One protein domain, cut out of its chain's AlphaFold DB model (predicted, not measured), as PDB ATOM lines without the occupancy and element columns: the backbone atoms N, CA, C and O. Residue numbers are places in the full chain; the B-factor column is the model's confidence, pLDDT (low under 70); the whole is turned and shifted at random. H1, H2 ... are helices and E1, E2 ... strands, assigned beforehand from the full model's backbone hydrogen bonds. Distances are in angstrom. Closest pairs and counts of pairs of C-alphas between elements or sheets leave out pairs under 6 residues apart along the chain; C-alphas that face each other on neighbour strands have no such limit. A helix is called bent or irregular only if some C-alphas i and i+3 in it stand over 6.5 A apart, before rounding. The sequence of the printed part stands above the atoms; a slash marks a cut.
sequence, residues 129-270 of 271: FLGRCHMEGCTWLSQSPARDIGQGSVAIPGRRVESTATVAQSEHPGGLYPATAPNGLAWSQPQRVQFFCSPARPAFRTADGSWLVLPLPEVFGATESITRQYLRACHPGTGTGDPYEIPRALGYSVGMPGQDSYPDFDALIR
ATOM      1  N   PHE A 129     -19.024  13.725  59.161       83.75
ATOM      2  CA  PHE A 129     -17.919  14.135  58.304       83.75
ATOM      3  C   PHE A 129     -18.254  15.421  57.551       83.75
ATOM      4  O   PHE A 129     -19.416  15.798  57.375       83.75
ATOM      5  N   LEU A 130     -17.202  16.103  57.106       85.88
ATOM      6  CA  LEU A 130     -17.340  17.261  56.241       85.88
ATOM      7  C   LEU A 130     -17.838  16.805  54.866       85.88
ATOM      8  O   LEU A 130     -17.190  15.981  54.227       85.88
ATOM      9  N   GLY A 131     -18.966  17.349  54.413       86.19
ATOM     10  CA  GLY A 131     -19.455  17.175  53.048       86.19
ATOM     11  C   GLY A 131     -18.723  18.089  52.075       86.19
ATOM     12  O   GLY A 131     -18.105  17.621  51.123       86.19
ATOM     13  N   ARG A 132     -18.778  19.399  52.334       86.12
ATOM     14  CA  ARG A 132     -18.121  20.429  51.521       86.12
ATOM     15  C   ARG A 132     -18.108  21.759  52.258       86.12
ATOM     16  O   ARG A 132     -19.114  22.096  52.876       86.12
ATOM     17  N   CYS A 133     -17.051  22.547  52.102       85.06
ATOM     18  CA  CYS A 133     -17.084  23.975  52.423       85.06
ATOM     19  C   CYS A 133     -16.960  24.818  51.150       85.06
ATOM     20  O   CYS A 133     -16.144  24.520  50.279       85.06
ATOM     21  N   HIS A 134     -17.791  25.849  51.016       83.56
ATOM     22  CA  HIS A 134     -17.809  26.757  49.873       83.56
ATOM     23  C   HIS A 134     -18.607  28.024  50.175       83.56
ATOM     24  O   HIS A 134     -19.646  27.939  50.823       83.56
ATOM     25  N   MET A 135     -18.168  29.168  49.631       82.31
ATOM     26  CA  MET A 135     -18.809  30.479  49.839       82.31
ATOM     27  C   MET A 135     -19.119  30.735  51.319       82.31
ATOM     28  O   MET A 135     -20.257  31.014  51.670       82.31
ATOM     29  N   GLU A 136     -18.115  30.574  52.187       83.25
ATOM     30  CA  GLU A 136     -18.238  30.831  53.632       83.25
ATOM     31  C   GLU A 136     -19.225  29.912  54.372       83.25
ATOM     32  O   GLU A 136     -19.513  30.139  55.538       83.25
ATOM     33  N   GLY A 137     -19.716  28.841  53.744       85.88
ATOM     34  CA  GLY A 137     -20.577  27.847  54.380       85.88
ATOM     35  C   GLY A 137     -19.968  26.453  54.334       85.88
ATOM     36  O   GLY A 137     -19.360  26.071  53.335       85.88
ATOM     37  N   CYS A 138     -20.162  25.664  55.387       90.19
ATOM     38  CA  CYS A 138     -19.833  24.242  55.406       90.19
ATOM     39  C   CYS A 138     -21.102  23.398  55.520       90.19
ATOM     40  O   CYS A 138     -21.993  23.678  56.317       90.19
ATOM     41  N   THR A 139     -21.166  22.342  54.714       90.56
ATOM     42  CA  THR A 139     -22.155  21.270  54.812       90.56
ATOM     43  C   THR A 139     -21.545  20.114  55.586       90.56
ATOM     44  O   THR A 139     -20.526  19.553  55.175       90.56
ATOM     45  N   TRP A 140     -22.199  19.732  56.674       91.12
ATOM     46  CA  TRP A 140     -21.866  18.580  57.499       91.12
ATOM     47  C   TRP A 140     -22.843  17.457  57.222       91.12
ATOM     48  O   TRP A 140     -24.036  17.689  57.027       91.12
ATOM     49  N   LEU A 141     -22.326  16.238  57.217       90.38
ATOM     50  CA  LEU A 141     -23.100  15.031  56.985       90.38
ATOM     51  C   LEU A 141     -22.916  14.114  58.177       90.38
ATOM     52  O   LEU A 141     -21.785  13.889  58.593       90.38
ATOM     53  N   SER A 142     -24.008  13.569  58.693       89.12
ATOM     54  CA  SER A 142     -23.972  12.373  59.529       89.12
ATOM     55  C   SER A 142     -24.572  11.238  58.726       89.12
ATOM     56  O   SER A 142     -25.644  11.400  58.150       89.12
ATOM     57  N   GLN A 143     -23.879  10.106  58.649       87.31
ATOM     58  CA  GLN A 143     -24.329   8.966  57.860       87.31
ATOM     59  C   GLN A 143     -24.121   7.666  58.629       87.31
ATOM     60  O   GLN A 143     -23.016   7.387  59.110       87.31
ATOM     61  N   SER A 144     -25.179   6.860  58.714       83.00
ATOM     62  CA  SER A 144     -25.115   5.520  59.297       83.00
ATOM     63  C   SER A 144     -24.209   4.593  58.471       83.00
ATOM     64  O   SER A 144     -23.914   4.868  57.307       83.00
ATOM     65  N   PRO A 145     -23.779   3.445  59.014       82.44
ATOM     66  CA  PRO A 145     -23.263   2.368  58.179       82.44
ATOM     67  C   PRO A 145     -24.278   1.988  57.093       82.44
ATOM     68  O   PRO A 145     -25.489   1.994  57.339       82.44
ATOM     69  N   ALA A 146     -23.788   1.673  55.894       86.81
ATOM     70  CA  ALA A 146     -24.642   1.258  54.790       86.81
ATOM     71  C   ALA A 146     -25.044  -0.221  54.926       86.81
ATOM     72  O   ALA A 146     -24.229  -1.062  55.309       86.81
ATOM     73  N   ARG A 147     -26.294  -0.538  54.579       85.56
ATOM     74  CA  ARG A 147     -26.848  -1.898  54.518       85.56
ATOM     75  C   ARG A 147     -26.996  -2.363  53.074       85.56
ATOM     76  O   ARG A 147     -27.427  -1.584  52.230       85.56
ATOM     77  N   ASP A 148     -26.690  -3.627  52.795       91.75
ATOM     78  CA  ASP A 148     -26.949  -4.233  51.485       91.75
ATOM     79  C   ASP A 148     -28.456  -4.455  51.283       91.75
ATOM     80  O   ASP A 148     -29.125  -5.053  52.123       91.75
ATOM     81  N   ILE A 149     -28.992  -3.974  50.160       93.50
ATOM     82  CA  ILE A 149     -30.421  -4.046  49.798       93.50
ATOM     83  C   ILE A 149     -30.652  -4.586  48.378       93.50
ATOM     84  O   ILE A 149     -31.757  -4.487  47.833       93.50
ATOM     85  N   GLY A 150     -29.605  -5.079  47.721       92.38
ATOM     86  CA  GLY A 150     -29.681  -5.641  46.378       92.38
ATOM     87  C   GLY A 150     -28.311  -5.831  45.739       92.38
ATOM     88  O   GLY A 150     -27.286  -5.422  46.281       92.38
ATOM     89  N   GLN A 151     -28.309  -6.445  44.562       96.44
ATOM     90  CA  GLN A 151     -27.115  -6.696  43.758       96.44
ATOM     91  C   GLN A 151     -27.328  -6.162  42.342       96.44
ATOM     92  O   GLN A 151     -28.464  -5.996  41.901       96.44
ATOM     93  N   GLY A 152     -26.226  -5.880  41.655       95.50
ATOM     94  CA  GLY A 152     -26.202  -5.580  40.231       95.50
ATOM     95  C   GLY A 152     -26.414  -6.825  39.372       95.50
ATOM     96  O   GLY A 152     -26.829  -7.881  39.853       95.50
ATOM     97  N   SER A 153     -26.105  -6.702  38.086       96.31
ATOM     98  CA  SER A 153     -26.193  -7.804  37.130       96.31
ATOM     99  C   SER A 153     -24.812  -8.390  36.824       96.31
ATOM    100  O   SER A 153     -23.785  -7.880  37.269       96.31
ATOM    101  N   VAL A 154     -24.775  -9.454  36.018       94.94
ATOM    102  CA  VAL A 154     -23.516  -9.979  35.461       94.94
ATOM    103  C   VAL A 154     -22.840  -8.944  34.553       94.94
ATOM    104  O   VAL A 154     -21.618  -8.841  34.558       94.94
ATOM    105  N   ALA A 155     -23.623  -8.168  33.795       92.31
ATOM    106  CA  ALA A 155     -23.097  -7.145  32.893       92.31
ATOM    107  C   ALA A 155     -22.549  -5.937  33.663       92.31
ATOM    108  O   ALA A 155     -21.486  -5.420  33.329       92.31
ATOM    109  N   ILE A 156     -23.259  -5.514  34.711       93.81
ATOM    110  CA  ILE A 156     -22.895  -4.381  35.561       93.81
ATOM    111  C   ILE A 156     -22.884  -4.862  37.020       93.81
ATOM    112  O   ILE A 156     -23.894  -4.737  37.725       93.81
ATOM    113  N   PRO A 157     -21.763  -5.439  37.489       95.00
ATOM    114  CA  PRO A 157     -21.663  -5.955  38.847       95.00
ATOM    115  C   PRO A 157     -21.594  -4.820  39.871       95.00
ATOM    116  O   PRO A 157     -21.055  -3.742  39.611       95.00
ATOM    117  N   GLY A 158     -22.114  -5.073  41.068       95.75
ATOM    118  CA  GLY A 158     -22.061  -4.137  42.188       95.75
ATOM    119  C   GLY A 158     -23.078  -4.476  43.270       95.75
ATOM    120  O   GLY A 158     -23.933  -5.336  43.075       95.75
ATOM    121  N   ARG A 159     -23.006  -3.777  44.403       97.88
ATOM    122  CA  ARG A 159     -23.982  -3.902  45.499       97.88
ATOM    123  C   ARG A 159     -24.882  -2.680  45.533       97.88
ATOM    124  O   ARG A 159     -24.387  -1.557  45.476       97.88
ATOM    125  N   ARG A 160     -26.191  -2.874  45.664       98.06
ATOM    126  CA  ARG A 160     -27.113  -1.783  45.990       98.06
ATOM    127  C   ARG A 160     -27.181  -1.670  47.501       98.06
ATOM    128  O   ARG A 160     -27.563  -2.632  48.162       98.06
ATOM    129  N   VAL A 161     -26.834  -0.507  48.029       97.00
ATOM    130  CA  VAL A 161     -26.794  -0.250  49.468       97.00
ATOM    131  C   VAL A 161     -27.691   0.916  49.846       97.00
ATOM    132  O   VAL A 161     -27.973   1.791  49.028       97.00
ATOM    133  N   GLU A 162     -28.126   0.938  51.100       95.31
ATOM    134  CA  GLU A 162     -28.904   2.025  51.684       95.31
ATOM    135  C   GLU A 162     -28.274   2.507  52.984       95.31
ATOM    136  O   GLU A 162     -27.697   1.726  53.735       95.31
ATOM    137  N   SER A 163     -28.405   3.796  53.263       88.06
ATOM    138  CA  SER A 163     -27.980   4.415  54.511       88.06
ATOM    139  C   SER A 163     -28.986   5.480  54.930       88.06
ATOM    140  O   SER A 163     -29.721   6.018  54.103       88.06
ATOM    141  N   THR A 164     -28.978   5.825  56.210       87.75
ATOM    142  CA  THR A 164     -29.620   7.040  56.704       87.75
ATOM    143  C   THR A 164     -28.588   8.161  56.734       87.75
ATOM    144  O   THR A 164     -27.453   7.927  57.158       87.75
ATOM    145  N   ALA A 165     -28.965   9.354  56.277       89.12
ATOM    146  CA  ALA A 165     -28.133  10.548  56.314       89.12
ATOM    147  C   ALA A 165     -28.902  11.750  56.881       89.12
ATOM    148  O   ALA A 165     -30.082  11.937  56.582       89.12
ATOM    149  N   THR A 166     -28.230  12.580  57.675       88.75
ATOM    150  CA  THR A 166     -28.697  13.919  58.059       88.75
ATOM    151  C   THR A 166     -27.684  14.959  57.610       88.75
ATOM    152  O   THR A 166     -26.483  14.691  57.508       88.75
ATOM    153  N   VAL A 167     -28.180  16.159  57.325       90.19
ATOM    154  CA  VAL A 167     -27.382  17.278  56.831       90.19
ATOM    155  C   VAL A 167     -27.493  18.435  57.808       90.19
ATOM    156  O   VAL A 167     -28.588  18.755  58.259       90.19
ATOM    157  N   ALA A 168     -26.378  19.085  58.111       91.50
ATOM    158  CA  ALA A 168     -26.365  20.355  58.822       91.50
ATOM    159  C   ALA A 168     -25.497  21.372  58.087       91.50
ATOM    160  O   ALA A 168     -24.620  21.014  57.299       91.50
ATOM    161  N   GLN A 169     -25.735  22.649  58.360       90.88
ATOM    162  CA  GLN A 169     -24.971  23.752  57.791       90.88
ATOM    163  C   GLN A 169     -24.364  24.605  58.899       90.88
ATOM    164  O   GLN A 169     -24.952  24.755  59.970       90.88
ATOM    165  N   SER A 170     -23.190  25.163  58.631       88.81
ATOM    166  CA  SER A 170     -22.570  26.184  59.470       88.81
ATOM    167  C   SER A 170     -21.967  27.288  58.616       88.81
ATOM    168  O   SER A 170     -21.441  27.030  57.532       88.81
ATOM    169  N   GLU A 171     -22.028  28.511  59.125       88.94
ATOM    170  CA  GLU A 171     -21.430  29.686  58.501       88.94
ATOM    171  C   GLU A 171     -20.040  29.951  59.092       88.94
ATOM    172  O   GLU A 171     -19.817  29.843  60.300       88.94
ATOM    173  N   HIS A 172     -19.102  30.296  58.220       82.12
ATOM    174  CA  HIS A 172     -17.700  30.565  58.510       82.12
ATOM    175  C   HIS A 172     -17.227  31.794  57.716       82.12
ATOM    176  O   HIS A 172     -16.503  31.647  56.721       82.12
ATOM    177  N   PRO A 173     -17.631  33.008  58.145       76.44
ATOM    178  CA  PRO A 173     -17.196  34.255  57.520       76.44
ATOM    179  C   PRO A 173     -15.667  34.346  57.467       76.44
ATOM    180  O   PRO A 173     -14.986  34.025  58.445       76.44
ATOM    181  N   GLY A 174     -15.113  34.770  56.330       71.62
ATOM    182  CA  GLY A 174     -13.661  34.871  56.140       71.62
ATOM    183  C   GLY A 174     -12.966  33.572  55.714       71.62
ATOM    184  O   GLY A 174     -11.738  33.532  55.659       71.62
ATOM    185  N   GLY A 175     -13.719  32.511  55.398       66.69
ATOM    186  CA  GLY A 175     -13.195  31.308  54.732       66.69
ATOM    187  C   GLY A 175     -12.331  30.389  55.603       66.69
ATOM    188  O   GLY A 175     -11.704  29.464  55.086       66.69
ATOM    189  N   LEU A 176     -12.298  30.614  56.919       72.50
ATOM    190  CA  LEU A 176     -11.631  29.727  57.871       72.50
ATOM    191  C   LEU A 176     -12.558  28.560  58.225       72.50
ATOM    192  O   LEU A 176     -13.427  28.674  59.090       72.50
ATOM    193  N   TYR A 177     -12.368  27.433  57.543       77.62
ATOM    194  CA  TYR A 177     -13.203  26.247  57.721       77.62
ATOM    195  C   TYR A 177     -12.680  25.332  58.834       77.62
ATOM    196  O   TYR A 177     -11.490  25.004  58.854       77.62
ATOM    197  N   PRO A 178     -13.542  24.884  59.762       74.38
ATOM    198  CA  PRO A 178     -13.129  23.977  60.819       74.38
ATOM    199  C   PRO A 178     -12.944  22.557  60.265       74.38
ATOM    200  O   PRO A 178     -13.625  22.132  59.333       74.38
ATOM    201  N   ALA A 179     -12.044  21.791  60.883       71.38
ATOM    202  CA  ALA A 179     -11.809  20.392  60.517       71.38
ATOM    203  C   ALA A 179     -12.915  19.440  61.017       71.38
ATOM    204  O   ALA A 179     -13.057  18.325  60.518       71.38
ATOM    205  N   THR A 180     -13.693  19.866  62.013       74.62
ATOM    206  CA  THR A 180     -14.761  19.084  62.646       74.62
ATOM    207  C   THR A 180     -16.031  19.908  62.762       74.62
ATOM    208  O   THR A 180     -15.959  21.128  62.918       74.62
ATOM    209  N   ALA A 181     -17.183  19.234  62.749       79.88
ATOM    210  CA  ALA A 181     -18.477  19.887  62.884       79.88
ATOM    211  C   ALA A 181     -18.542  20.712  64.183       79.88
ATOM    212  O   ALA A 181     -18.184  20.186  65.243       79.88
ATOM    213  N   PRO A 182     -18.989  21.980  64.128       79.19
ATOM    214  CA  PRO A 182     -19.296  22.744  65.330       79.19
ATOM    215  C   PRO A 182     -20.332  22.032  66.212       79.19
ATOM    216  O   PRO A 182     -21.139  21.231  65.741       79.19
ATOM    217  N   ASN A 183     -20.335  22.341  67.507       75.75
ATOM    218  CA  ASN A 183     -21.383  21.860  68.404       75.75
ATOM    219  C   ASN A 183     -22.695  22.623  68.153       75.75
ATOM    220  O   ASN A 183     -22.674  23.782  67.747       75.75
ATOM    221  N   GLY A 184     -23.833  21.991  68.451       76.38
ATOM    222  CA  GLY A 184     -25.145  22.650  68.420       76.38
ATOM    223  C   GLY A 184     -25.712  22.927  67.024       76.38
ATOM    224  O   GLY A 184     -26.606  23.757  66.896       76.38
ATOM    225  N   LEU A 185     -25.213  22.256  65.980       82.25
ATOM    226  CA  LEU A 185     -25.767  22.401  64.635       82.25
ATOM    227  C   LEU A 185     -27.227  21.936  64.556       82.25
ATOM    228  O   LEU A 185     -27.605  20.916  65.140       82.25
ATOM    229  N   ALA A 186     -28.020  22.651  63.759       84.12
ATOM    230  CA  ALA A 186     -29.364  22.235  63.380       84.12
ATOM    231  C   ALA A 186     -29.286  21.190  62.255       84.12
ATOM    232  O   ALA A 186     -28.970  21.512  61.110       84.12
ATOM    233  N   TRP A 187     -29.557  19.933  62.597       84.06
ATOM    234  CA  TRP A 187     -29.571  18.819  61.650       84.06
ATOM    235  C   TRP A 187     -30.939  18.667  60.984       84.06
ATOM    236  O   TRP A 187     -31.980  18.832  61.621       84.06
ATOM    237  N   SER A 188     -30.934  18.312  59.701       83.81
ATOM    238  CA  SER A 188     -32.132  17.945  58.952       83.81
ATOM    239  C   SER A 188     -32.794  16.697  59.536       83.81
ATOM    240  O   SER A 188     -32.167  15.908  60.244       83.81
ATOM    241  N   GLN A 189     -34.047  16.452  59.143       82.44
ATOM    242  CA  GLN A 189     -34.644  15.136  59.353       82.44
ATOM    243  C   GLN A 189     -33.815  14.048  58.644       82.44
ATOM    244  O   GLN A 189     -33.239  14.324  57.582       82.44
ATOM    245  N   PRO A 190     -33.750  12.827  59.205       81.75
ATOM    246  CA  PRO A 190     -33.057  11.712  58.575       81.75
ATOM    247  C   PRO A 190     -33.655  11.356  57.212       81.75
ATOM    248  O   PRO A 190     -34.859  11.140  57.075       81.75
ATOM    249  N   GLN A 191     -32.799  11.260  56.199       85.06
ATOM    250  CA  GLN A 191     -33.164  10.870  54.842       85.06
ATOM    251  C   GLN A 191     -32.567   9.504  54.509       85.06
ATOM    252  O   GLN A 191     -31.409   9.230  54.821       85.06
ATOM    253  N   ARG A 192     -33.346   8.646  53.842       89.56
ATOM    254  CA  ARG A 192     -32.813   7.409  53.259       89.56
ATOM    255  C   ARG A 192     -32.120   7.735  51.943       89.56
ATOM    256  O   ARG A 192     -32.757   8.234  51.019       89.56
ATOM    257  N   VAL A 193     -30.838   7.416  51.865       95.50
ATOM    258  CA  VAL A 193     -30.012   7.555  50.666       95.50
ATOM    259  C   VAL A 193     -29.612   6.171  50.172       95.50
ATOM    260  O   VAL A 193     -29.334   5.278  50.972       95.50
ATOM    261  N   GLN A 194     -29.595   5.977  48.855       98.12
ATOM    262  CA  GLN A 194     -29.192   4.710  48.248       98.12
ATOM    263  C   GLN A 194     -28.054   4.923  47.263       98.12
ATOM    264  O   GLN A 194     -28.032   5.907  46.525       98.12
ATOM    265  N   PHE A 195     -27.138   3.960  47.242       98.31
ATOM    266  CA  PHE A 195     -25.970   3.957  46.376       98.31
ATOM    267  C   PHE A 195     -25.841   2.616  45.666       98.31
ATOM    268  O   PHE A 195     -26.212   1.569  46.199       98.31
ATOM    269  N   PHE A 196     -25.288   2.643  44.460       97.69
ATOM    270  CA  PHE A 196     -24.881   1.455  43.733       97.69
ATOM    271  C   PHE A 196     -23.359   1.380  43.732       97.69
ATOM    272  O   PHE A 196     -22.667   2.063  42.974       97.69
ATOM    273  N   CYS A 197     -22.835   0.560  44.637       96.94
ATOM    274  CA  CYS A 197     -21.419   0.296  44.822       96.94
ATOM    275  C   CYS A 197     -20.904  -0.601  43.692       96.94
ATOM    276  O   CYS A 197     -20.742  -1.811  43.867       96.94
ATOM    277  N   SER A 198     -20.703  -0.003  42.521       93.69
ATOM    278  CA  SER A 198     -20.170  -0.652  41.330       93.69
ATOM    279  C   SER A 198     -18.826  -0.037  40.937       93.69
ATOM    280  O   SER A 198     -18.691   1.189  40.969       93.69
ATOM    281  N   PRO A 199     -17.836  -0.860  40.546       89.31
ATOM    282  CA  PRO A 199     -16.613  -0.367  39.918       89.31
ATOM    283  C   PRO A 199     -16.868   0.123  38.486       89.31
ATOM    284  O   PRO A 199     -16.098   0.929  37.978       89.31
ATOM    285  N   ALA A 200     -17.942  -0.358  37.848       89.81
ATOM    286  CA  ALA A 200     -18.371   0.100  36.539       89.81
ATOM    287  C   ALA A 200     -19.205   1.373  36.701       89.81
ATOM    288  O   ALA A 200     -18.701   2.452  36.431       89.81
ATOM    289  N   ARG A 201     -20.452   1.271  37.180       92.25
ATOM    290  CA  ARG A 201     -21.410   2.392  37.258       92.25
ATOM    291  C   ARG A 201     -21.626   2.848  38.710       92.25
ATOM    292  O   ARG A 201     -22.668   2.525  39.279       92.25
ATOM    293  N   PRO A 202     -20.673   3.540  39.364       94.50
ATOM    294  CA  PRO A 202     -20.898   4.075  40.703       94.50
ATOM    295  C   PRO A 202     -22.062   5.064  40.637       94.50
ATOM    296  O   PRO A 202     -21.996   6.010  39.870       94.50
ATOM    297  N   ALA A 203     -23.143   4.857  41.385       95.56
ATOM    298  CA  ALA A 203     -24.335   5.697  41.243       95.56
ATOM    299  C   ALA A 203     -25.024   5.968  42.579       95.56
ATOM    300  O   ALA A 203     -24.805   5.254  43.561       95.56
ATOM    301  N   PHE A 204     -25.889   6.977  42.603       96.75
ATOM    302  CA  PHE A 204     -26.786   7.251  43.722       96.75
ATOM    303  C   PHE A 204     -28.222   7.421  43.238       96.75
ATOM    304  O   PHE A 204     -28.467   7.855  42.111       96.75
ATOM    305  N   ARG A 205     -29.172   7.079  44.108       97.31
ATOM    306  CA  ARG A 205     -30.593   7.292  43.848       97.31
ATOM    307  C   ARG A 205     -30.969   8.728  44.197       97.31
ATOM    308  O   ARG A 205     -30.729   9.183  45.315       97.31
ATOM    309  N   THR A 206     -31.571   9.428  43.253       95.19
ATOM    310  CA  THR A 206     -32.094  10.789  43.417       95.19
ATOM    311  C   THR A 206     -33.452  10.777  44.131       95.19
ATOM    312  O   THR A 206     -34.083   9.734  44.330       95.19
ATOM    313  N   ALA A 207     -33.933  11.961  44.519       90.12
ATOM    314  CA  ALA A 207     -35.224  12.114  45.194       90.12
ATOM    315  C   ALA A 207     -36.425  11.714  44.314       90.12
ATOM    316  O   ALA A 207     -37.411  11.200  44.838       90.12
ATOM    317  N   ASP A 208     -36.329  11.903  42.994       93.25
ATOM    318  CA  ASP A 208     -37.355  11.482  42.026       93.25
ATOM    319  C   ASP A 208     -37.333   9.967  41.737       93.25
ATOM    320  O   ASP A 208     -38.222   9.439  41.075       93.25
ATOM    321  N   GLY A 209     -36.352   9.253  42.293       94.00
ATOM    322  CA  GLY A 209     -36.217   7.809  42.196       94.00
ATOM    323  C   GLY A 209     -35.359   7.306  41.042       94.00
ATOM    324  O   GLY A 209     -35.108   6.096  41.012       94.00
ATOM    325  N   SER A 210     -34.876   8.203  40.179       96.44
ATOM    326  CA  SER A 210     -33.875   7.890  39.161       96.44
ATOM    327  C   SER A 210     -32.497   7.609  39.779       96.44
ATOM    328  O   SER A 210     -32.271   7.746  40.986       96.44
ATOM    329  N   TRP A 211     -31.573   7.131  38.951       96.38
ATOM    330  CA  TRP A 211     -30.212   6.785  39.337       96.38
ATOM    331  C   TRP A 211     -29.223   7.585  38.515       96.38
ATOM    332  O   TRP A 211     -29.172   7.427  37.299       96.38
ATOM    333  N   LEU A 212     -28.414   8.396  39.189       94.06
ATOM    334  CA  LEU A 212     -27.379   9.196  38.551       94.06
ATOM    335  C   LEU A 212     -26.014   8.548  38.760       94.06
ATOM    336  O   LEU A 212     -25.616   8.294  39.904       94.06
ATOM    337  N   VAL A 213     -25.287   8.309  37.670       93.69
ATOM    338  CA  VAL A 213     -23.903   7.830  37.732       93.69
ATOM    339  C   VAL A 213     -22.983   8.958  38.207       93.69
ATOM    340  O   VAL A 213     -23.025  10.088  37.721       93.69
ATOM    341  N   LEU A 214     -22.153   8.645  39.200       91.75
ATOM    342  CA  LEU A 214     -21.092   9.502  39.693       91.75
ATOM    343  C   LEU A 214     -19.934   9.488  38.692       91.75
ATOM    344  O   LEU A 214     -19.471   8.409  38.318       91.75
ATOM    345  N   PRO A 215     -19.408  10.659  38.308       87.81
ATOM    346  CA  PRO A 215     -18.333  10.762  37.330       87.81
ATOM    347  C   PRO A 215     -16.966  10.435  37.952       87.81
ATOM    348  O   PRO A 215     -16.034  11.210  37.830       87.81
ATOM    349  N   LEU A 216     -16.826   9.316  38.670       89.12
ATOM    350  CA  LEU A 216     -15.552   8.940  39.289       89.12
ATOM    351  C   LEU A 216     -14.526   8.519  38.217       89.12
ATOM    352  O   LEU A 216     -14.882   7.740  37.335       89.12
ATOM    353  N   PRO A 217     -13.248   8.933  38.329       89.25
ATOM    354  CA  PRO A 217     -12.638   9.573  39.496       89.25
ATOM    355  C   PRO A 217     -12.770  11.104  39.571       89.25
ATOM    356  O   PRO A 217     -12.292  11.696  40.538       89.25
ATOM    357  N   GLU A 218     -13.376  11.765  38.588       87.38
ATOM    358  CA  GLU A 218     -13.573  13.214  38.580       87.38
ATOM    359  C   GLU A 218     -14.618  13.669  39.616       87.38
ATOM    360  O   GLU A 218     -15.830  13.543  39.448       87.38
ATOM    361  N   VAL A 219     -14.148  14.277  40.705       84.75
ATOM    362  CA  VAL A 219     -15.027  14.920  41.686       84.75
ATOM    363  C   VAL A 219     -15.156  16.400  41.361       84.75
ATOM    364  O   VAL A 219     -14.163  17.114  41.234       84.75
ATOM    365  N   PHE A 220     -16.394  16.873  41.237       82.75
ATOM    366  CA  PHE A 220     -16.708  18.283  41.042       82.75
ATOM    367  C   PHE A 220     -17.278  18.858  42.333       82.75
ATOM    368  O   PHE A 220     -17.965  18.161  43.078       82.75
ATOM    369  N   GLY A 221     -17.090  20.157  42.574       76.75
ATOM    370  CA  GLY A 221     -17.618  20.800  43.783       76.75
ATOM    371  C   GLY A 221     -19.133  20.606  43.977       76.75
ATOM    372  O   GLY A 221     -19.597  20.506  45.107       76.75
ATOM    373  N   ALA A 222     -19.909  20.486  42.893       78.44
ATOM    374  CA  ALA A 222     -21.346  20.205  42.961       78.44
ATOM    375  C   ALA A 222     -21.675  18.764  43.402       78.44
ATOM    376  O   ALA A 222     -22.728  18.528  43.987       78.44
ATOM    377  N   THR A 223     -20.782  17.806  43.140       84.50
ATOM    378  CA  THR A 223     -20.956  16.387  43.476       84.50
ATOM    379  C   THR A 223     -20.116  15.949  44.676       84.50
ATOM    380  O   THR A 223     -20.196  14.788  45.072       84.50
ATOM    381  N   GLU A 224     -19.334  16.840  45.293       87.81
ATOM    382  CA  GLU A 224     -18.416  16.489  46.384       87.81
ATOM    383  C   GLU A 224     -19.152  15.836  47.563       87.81
ATOM    384  O   GLU A 224     -18.813  14.723  47.965       87.81
ATOM    385  N   SER A 225     -20.220  16.468  48.063       90.81
ATOM    386  CA  SER A 225     -20.983  15.946  49.204       90.81
ATOM    387  C   SER A 225     -21.574  14.560  48.933       90.81
ATOM    388  O   SER A 225     -21.529  13.692  49.805       90.81
ATOM    389  N   ILE A 226     -22.122  14.324  47.736       93.44
ATOM    390  CA  ILE A 226     -22.698  13.017  47.388       93.44
ATOM    391  C   ILE A 226     -21.607  11.973  47.119       93.44
ATOM    392  O   ILE A 226     -21.758  10.815  47.500       93.44
ATOM    393  N   THR A 227     -20.465  12.392  46.570       92.69
ATOM    394  CA  THR A 227     -19.294  11.530  46.375       92.69
ATOM    395  C   THR A 227     -18.734  11.063  47.711       92.69
ATOM    396  O   THR A 227     -18.451   9.881  47.880       92.69
ATOM    397  N   ARG A 228     -18.637  11.946  48.709       92.44
ATOM    398  CA  ARG A 228     -18.203  11.550  50.054       92.44
ATOM    399  C   ARG A 228     -19.162  10.555  50.703       92.44
ATOM    400  O   ARG A 228     -18.699   9.581  51.290       92.44
ATOM    401  N   GLN A 229     -20.477  10.758  50.564       94.19
ATOM    402  CA  GLN A 229     -21.461   9.789  51.067       94.19
ATOM    403  C   GLN A 229     -21.328   8.426  50.380       94.19
ATOM    404  O   GLN A 229     -21.376   7.389  51.047       94.19
ATOM    405  N   TYR A 230     -21.109   8.430  49.060       95.56
ATOM    406  CA  TYR A 230     -20.848   7.224  48.281       95.56
ATOM    407  C   TYR A 230     -19.588   6.501  48.764       95.56
ATOM    408  O   TYR A 230     -19.644   5.310  49.057       95.56
ATOM    409  N   LEU A 231     -18.463   7.209  48.896       92.88
ATOM    410  CA  LEU A 231     -17.201   6.628  49.360       92.88
ATOM    411  C   LEU A 231     -17.354   6.037  50.764       92.88
ATOM    412  O   LEU A 231     -16.925   4.913  51.002       92.88
ATOM    413  N   ARG A 232     -18.051   6.727  51.671       90.62
ATOM    414  CA  ARG A 232     -18.321   6.212  53.018       90.62
ATOM    415  C   ARG A 232     -19.208   4.963  53.010       90.62
ATOM    416  O   ARG A 232     -18.955   4.038  53.777       90.62
ATOM    417  N   ALA A 233     -20.233   4.927  52.156       91.88
ATOM    418  CA  ALA A 233     -21.143   3.787  52.038       91.88
ATOM    419  C   ALA A 233     -20.485   2.566  51.377       91.88
ATOM    420  O   ALA A 233     -20.639   1.437  51.843       91.88
ATOM    421  N   CYS A 234     -19.770   2.788  50.278       95.06
ATOM    422  CA  CYS A 234     -19.259   1.728  49.416       95.06
ATOM    423  C   CYS A 234     -17.845   1.277  49.782       95.06
ATOM    424  O   CYS A 234     -17.500   0.121  49.536       95.06
ATOM    425  N   HIS A 235     -17.066   2.158  50.410       90.50
ATOM    426  CA  HIS A 235     -15.657   1.956  50.746       90.50
ATOM    427  C   HIS A 235     -15.362   2.363  52.203       90.50
ATOM    428  O   HIS A 235     -14.466   3.164  52.454       90.50
ATOM    429  N   PRO A 236     -16.058   1.804  53.215       79.75
ATOM    430  CA  PRO A 236     -15.938   2.245  54.613       79.75
ATOM    431  C   PRO A 236     -14.516   2.130  55.202       79.75
ATOM    432  O   PRO A 236     -14.217   2.759  56.215       79.75
ATOM    433  N   GLY A 237     -13.626   1.353  54.573       71.38
ATOM    434  CA  GLY A 237     -12.220   1.218  54.963       71.38
ATOM    435  C   GLY A 237     -11.309   2.387  54.562       71.38
ATOM    436  O   GLY A 237     -10.181   2.438  55.043       71.38
ATOM    437  N   THR A 238     -11.758   3.327  53.719       70.31
ATOM    438  CA  THR A 238     -10.920   4.452  53.246       70.31
ATOM    439  C   THR A 238     -10.893   5.651  54.197       70.31
ATOM    440  O   THR A 238     -10.171   6.616  53.955       70.31
ATOM    441  N   GLY A 239     -11.671   5.619  55.284       66.19
ATOM    442  CA  GLY A 239     -11.734   6.711  56.258       66.19
ATOM    443  C   GLY A 239     -12.278   8.022  55.672       66.19
ATOM    444  O   GLY A 239     -13.109   8.016  54.767       66.19
ATOM    445  N   THR A 240     -11.824   9.157  56.214       64.94
ATOM    446  CA  THR A 240     -12.250  10.520  55.830       64.94
ATOM    447  C   THR A 240     -11.248  11.229  54.910       64.94
ATOM    448  O   THR A 240     -11.113  12.451  54.990       64.94
ATOM    449  N   GLY A 241     -10.491  10.478  54.104       67.50
ATOM    450  CA  GLY A 241      -9.464  11.039  53.219       67.50
ATOM    451  C   GLY A 241     -10.020  11.966  52.127       67.50
ATOM    452  O   GLY A 241     -11.228  12.210  52.037       67.50
ATOM    453  N   ASP A 242      -9.121  12.497  51.302       78.56
ATOM    454  CA  ASP A 242      -9.465  13.452  50.250       78.56
ATOM    455  C   ASP A 242     -10.359  12.798  49.166       78.56
ATOM    456  O   ASP A 242      -9.916  11.860  48.488       78.56
ATOM    457  N   PRO A 243     -11.614  13.260  48.962       81.25
ATOM    458  CA  PRO A 243     -12.500  12.695  47.947       81.25
ATOM    459  C   PRO A 243     -11.981  12.895  46.518       81.25
ATOM    460  O   PRO A 243     -12.430  12.174  45.635       81.25
ATOM    461  N   TYR A 244     -11.056  13.829  46.279       84.50
ATOM    462  CA  TYR A 244     -10.455  14.075  44.968       84.50
ATOM    463  C   TYR A 244      -9.346  13.059  44.624       84.50
ATOM    464  O   TYR A 244      -9.005  12.888  43.451       84.50
ATOM    465  N   GLU A 245      -8.817  12.342  45.621       85.19
ATOM    466  CA  GLU A 245      -7.735  11.360  45.453       85.19
ATOM    467  C   GLU A 245      -8.220   9.911  45.596       85.19
ATOM    468  O   GLU A 245      -7.826   9.037  44.814       85.19
ATOM    469  N   ILE A 246      -9.110   9.653  46.565       87.31
ATOM    470  CA  ILE A 246      -9.590   8.307  46.914       87.31
ATOM    471  C   ILE A 246     -10.106   7.516  45.697       87.31
ATOM    472  O   ILE A 246      -9.721   6.353  45.559       87.31
ATOM    473  N   PRO A 247     -10.937   8.073  44.791       89.38
ATOM    474  CA  PRO A 247     -11.458   7.304  43.666       89.38
ATOM    475  C   PRO A 247     -10.358   6.708  42.773       89.38
ATOM    476  O   PRO A 247     -10.436   5.540  42.396       89.38
ATOM    477  N   ARG A 248      -9.283   7.455  42.487       87.81
ATOM    478  CA  ARG A 248      -8.169   6.918  41.686       87.81
ATOM    479  C   ARG A 248      -7.451   5.791  42.424       87.81
ATOM    480  O   ARG A 248      -7.148   4.768  41.819       87.81
ATOM    481  N   ALA A 249      -7.230   5.951  43.730       87.31
ATOM    482  CA  ALA A 249      -6.611   4.921  44.568       87.31
ATOM    483  C   ALA A 249      -7.452   3.632  44.647       87.31
ATOM    484  O   ALA A 249      -6.901   2.542  44.779       87.31
ATOM    485  N   LEU A 250      -8.775   3.748  44.518       88.44
ATOM    486  CA  LEU A 250      -9.712   2.622  44.452       88.44
ATOM    487  C   LEU A 250      -9.816   1.979  43.056       88.44
ATOM    488  O   LEU A 250     -10.549   1.005  42.892       88.44
ATOM    489  N   GLY A 251      -9.093   2.492  42.055       88.38
ATOM    490  CA  GLY A 251      -9.054   1.933  40.702       88.38
ATOM    491  C   GLY A 251     -10.108   2.481  39.734       88.38
ATOM    492  O   GLY A 251     -10.214   1.974  38.614       88.38
ATOM    493  N   TYR A 252     -10.857   3.526  40.107       88.25
ATOM    494  CA  TYR A 252     -11.699   4.249  39.149       88.25
ATOM    495  C   TYR A 252     -10.785   4.972  38.152       88.25
ATOM    496  O   TYR A 252     -10.005   5.850  38.527       88.25
ATOM    497  N   SER A 253     -10.821   4.546  36.888       73.06
ATOM    498  CA  SER A 253      -9.762   4.842  35.911       73.06
ATOM    499  C   SER A 253     -10.205   5.704  34.729       73.06
ATOM    500  O   SER A 253      -9.341   6.229  34.031       73.06
ATOM    501  N   VAL A 254     -11.509   5.913  34.530       64.94
ATOM    502  CA  VAL A 254     -12.073   6.825  33.523       64.94
ATOM    503  C   VAL A 254     -13.437   7.295  34.028       64.94
ATOM    504  O   VAL A 254     -14.273   6.445  34.332       64.94
ATOM    505  N   GLY A 255     -13.675   8.609  34.096       57.50
ATOM    506  CA  GLY A 255     -15.021   9.147  34.275       57.50
ATOM    507  C   GLY A 255     -15.906   8.612  33.166       57.50
ATOM    508  O   GLY A 255     -15.702   8.945  31.996       57.50
ATOM    509  N   MET A 256     -16.839   7.720  33.507       53.38
ATOM    510  CA  MET A 256     -17.827   7.259  32.538       53.38
ATOM    511  C   MET A 256     -18.489   8.485  31.895       53.38
ATOM    512  O   MET A 256     -18.793   9.449  32.606       53.38
ATOM    513  N   PRO A 257     -18.639   8.508  30.560       47.88
ATOM    514  CA  PRO A 257     -19.159   9.677  29.875       47.88
ATOM    515  C   PRO A 257     -20.568   9.993  30.380       47.88
ATOM    516  O   PRO A 257     -21.421   9.119  30.398       47.88
ATOM    517  N   GLY A 258     -20.796  11.260  30.731       54.78
ATOM    518  CA  GLY A 258     -22.118  11.802  31.031       54.78
ATOM    519  C   GLY A 258     -22.612  11.504  32.444       54.78
ATOM    520  O   GLY A 258     -22.373  10.447  33.015       54.78
ATOM    521  N   GLN A 259     -23.340  12.456  33.026       63.44
ATOM    522  CA  GLN A 259     -24.223  12.194  34.162       63.44
ATOM    523  C   GLN A 259     -25.377  11.309  33.681       63.44
ATOM    524  O   GLN A 259     -26.510  11.772  33.545       63.44
ATOM    525  N   ASP A 260     -25.067  10.062  33.334       84.25
ATOM    526  CA  ASP A 260     -26.053   9.121  32.848       84.25
ATOM    527  C   ASP A 260     -27.092   8.945  33.947       84.25
ATOM    528  O   ASP A 260     -26.797   8.505  35.066       84.25
ATOM    529  N   SER A 261     -28.307   9.367  33.618       91.31
ATOM    530  CA  SER A 261     -29.475   9.179  34.452       91.31
ATOM    531  C   SER A 261     -30.245   7.983  33.926       91.31
ATOM    532  O   SER A 261     -30.583   7.904  32.743       91.31
ATOM    533  N   TYR A 262     -30.524   7.051  34.822       94.94
ATOM    534  CA  TYR A 262     -31.322   5.872  34.552       94.94
ATOM    535  C   TYR A 262     -32.648   6.010  35.303       94.94
ATOM    536  O   TYR A 262     -32.640   6.368  36.481       94.94
ATOM    537  N   PRO A 263     -33.797   5.724  34.669       96.25
ATOM    538  CA  PRO A 263     -35.108   5.935  35.289       96.25
ATOM    539  C   PRO A 263     -35.328   5.075  36.540       96.25
ATOM    540  O   PRO A 263     -36.068   5.463  37.439       96.25
ATOM    541  N   ASP A 264     -34.673   3.917  36.610       96.50
ATOM    542  CA  ASP A 264     -34.761   2.974  37.714       96.50
ATOM    543  C   ASP A 264     -33.485   2.120  37.814       96.50
ATOM    544  O   ASP A 264     -32.546   2.235  37.017       96.50
ATOM    545  N   PHE A 265     -33.441   1.265  38.838       96.50
ATOM    546  CA  PHE A 265     -32.286   0.413  39.096       96.50
ATOM    547  C   PHE A 265     -32.111  -0.678  38.028       96.50
ATOM    548  O   PHE A 265     -30.980  -1.019  37.694       96.50
ATOM    549  N   ASP A 266     -33.201  -1.189  37.451       96.69
ATOM    550  CA  ASP A 266     -33.142  -2.230  36.420       96.69
ATOM    551  C   ASP A 266     -32.549  -1.676  35.119       96.69
ATOM    552  O   ASP A 266     -31.817  -2.362  34.410       96.69
ATOM    553  N   ALA A 267     -32.826  -0.415  34.786       95.88
ATOM    554  CA  ALA A 267     -32.155   0.315  33.717       95.88
ATOM    555  C   ALA A 267     -30.664   0.520  34.017       95.88
ATOM    556  O   ALA A 267     -29.838   0.254  33.146       95.88
ATOM    557  N   LEU A 268     -30.313   0.914  35.246       95.00
ATOM    558  CA  LEU A 268     -28.922   1.144  35.650       95.00
ATOM    559  C   LEU A 268     -28.038  -0.099  35.491       95.00
ATOM    560  O   LEU A 268     -26.867   0.027  35.126       95.00
ATOM    561  N   ILE A 269     -28.569  -1.291  35.765       95.25
ATOM    562  CA  ILE A 269     -27.786  -2.538  35.766       95.25
ATOM    563  C   ILE A 269     -27.877  -3.326  34.454       95.25
ATOM    564  O   ILE A 269     -27.302  -4.413  34.358       95.25
ATOM    565  N   ARG A 270     -28.586  -2.818  33.441       92.44
ATOM    566  CA  ARG A 270     -28.638  -3.434  32.107       92.44
ATOM    567  C   ARG A 270     -27.363  -3.130  31.314       92.44
ATOM    568  O   ARG A 270     -26.866  -2.005  31.359       92.44
TER     569      ARG A 270
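AT A GLANCE: This is residues 129 to 270 of the 271 residues of an uncharacterized protein of Paracoccus salipaludis (UniProt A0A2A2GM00). A long, bent and strongly twisted antiparallel sheet curls round one helix, H1, which sits near the middle of the model. The long strand E4 runs through the sheet, with the hairpin E1 and E2 toward one end of it, E3 toward the other, and E5, E6 and E7 following on its other side; H2 lies away from the sheet among loops, and H3 lies near E7. The printed part has 142 residues with seven named strands followed by three named helices, in the order E1 E2 E3 E4 E5 E6 E7 H1 H2 H3. The class is mixed, helices and strands, with under half of the residues, 63, in named elements. The whole is compact, with a radius of gyration of the C-alphas of 15.3 A, and its outline is elongated, spanning 49 by 30 by 27 A.

IN THESE COORDINATES: Find C-alpha 129 at (-17.919, 14.135, 58.304), where E1 begins; it takes residues 129 to 134, and E2 takes 137 to 143 over 19.6 A. Next come E3, residues 147 to 151, and E4, residues 159 to 171, the longest strand at 36.1 A. E4 starts at C-alpha 159, (-23.982, -3.902, 45.499), and bends by 54 degrees at residue 164. Then read E5, residues 191 to 197, 18.7 A long, and the short strands E6, residues 203 to 205, and E7, residues 211 to 213. H1 takes residues 224 to 234, 15.1 A long; H2 is residues 246 to 249, and H3 is residues 265 to 268, ending at C-alpha 268, (-28.922, 1.144, 35.650).

HOW THE PARTS SIT: Begin with the hairpin E1 and E2, antiparallel at 159 degrees, where N 131 and O 139 are 2.8 A apart, within hydrogen-bond range. E2 and E4 are antiparallel at 145 degrees, with N 140 and O 168 at 2.8 A. The pairing along E4 is staggered: E2, beside residues 164 to 171, and E3, beside residues 159 to 162, lie on one side of it, and E5, beside residues 159 to 165, on the other side. For E3 and E4, look at N 149 and O 160, 2.8 A apart; for E4 and E5, at N 161 and O 195, 2.8 A apart. The hairpin E5 and E6 has N 205 and O 194 at 2.9 A, and the hairpin E6 and E7 has N 204 and O 212 at 3.0 A. E3 to E7 form a meander, each strand the antiparallel neighbour of the one before. E1, E3 and E7 are edge strands; residues 211 to 212 of E7 also pair, antiparallel, with residues 261 to 262. H1 is on the sheet, which curls round it. Its closest C-alphas to E1 are those of Gly 131 and Ser 225, 4.3 A apart, and to E5 those of Cys 197 and Cys 234, 5.3 A apart. H3 is on the sheet at a height of 8.2 A, over none of its strands; the closest C-alphas of E7 and H3 are those of Trp 211 and Phe 265, at 6.7 A. H2 is not on the sheet, and it is only just apart from H1, with the closest C-alphas 8.1 A apart. In H1 every O i to N i+4 pair is within hydrogen-bond range; H2 and H3 are too short for such a pair.

THE WHOLE: The two C-alphas farthest apart are those of Val 154 and Gly 174, at 50.4 A. The printed part has no cut. Long links join E4 to E5, H1 to H2 and H2 to H3. The mean pLDDT of the printed part is 86.5; look for values under 70 at residue 175, residues 239 to 241 and residues 254 to 259.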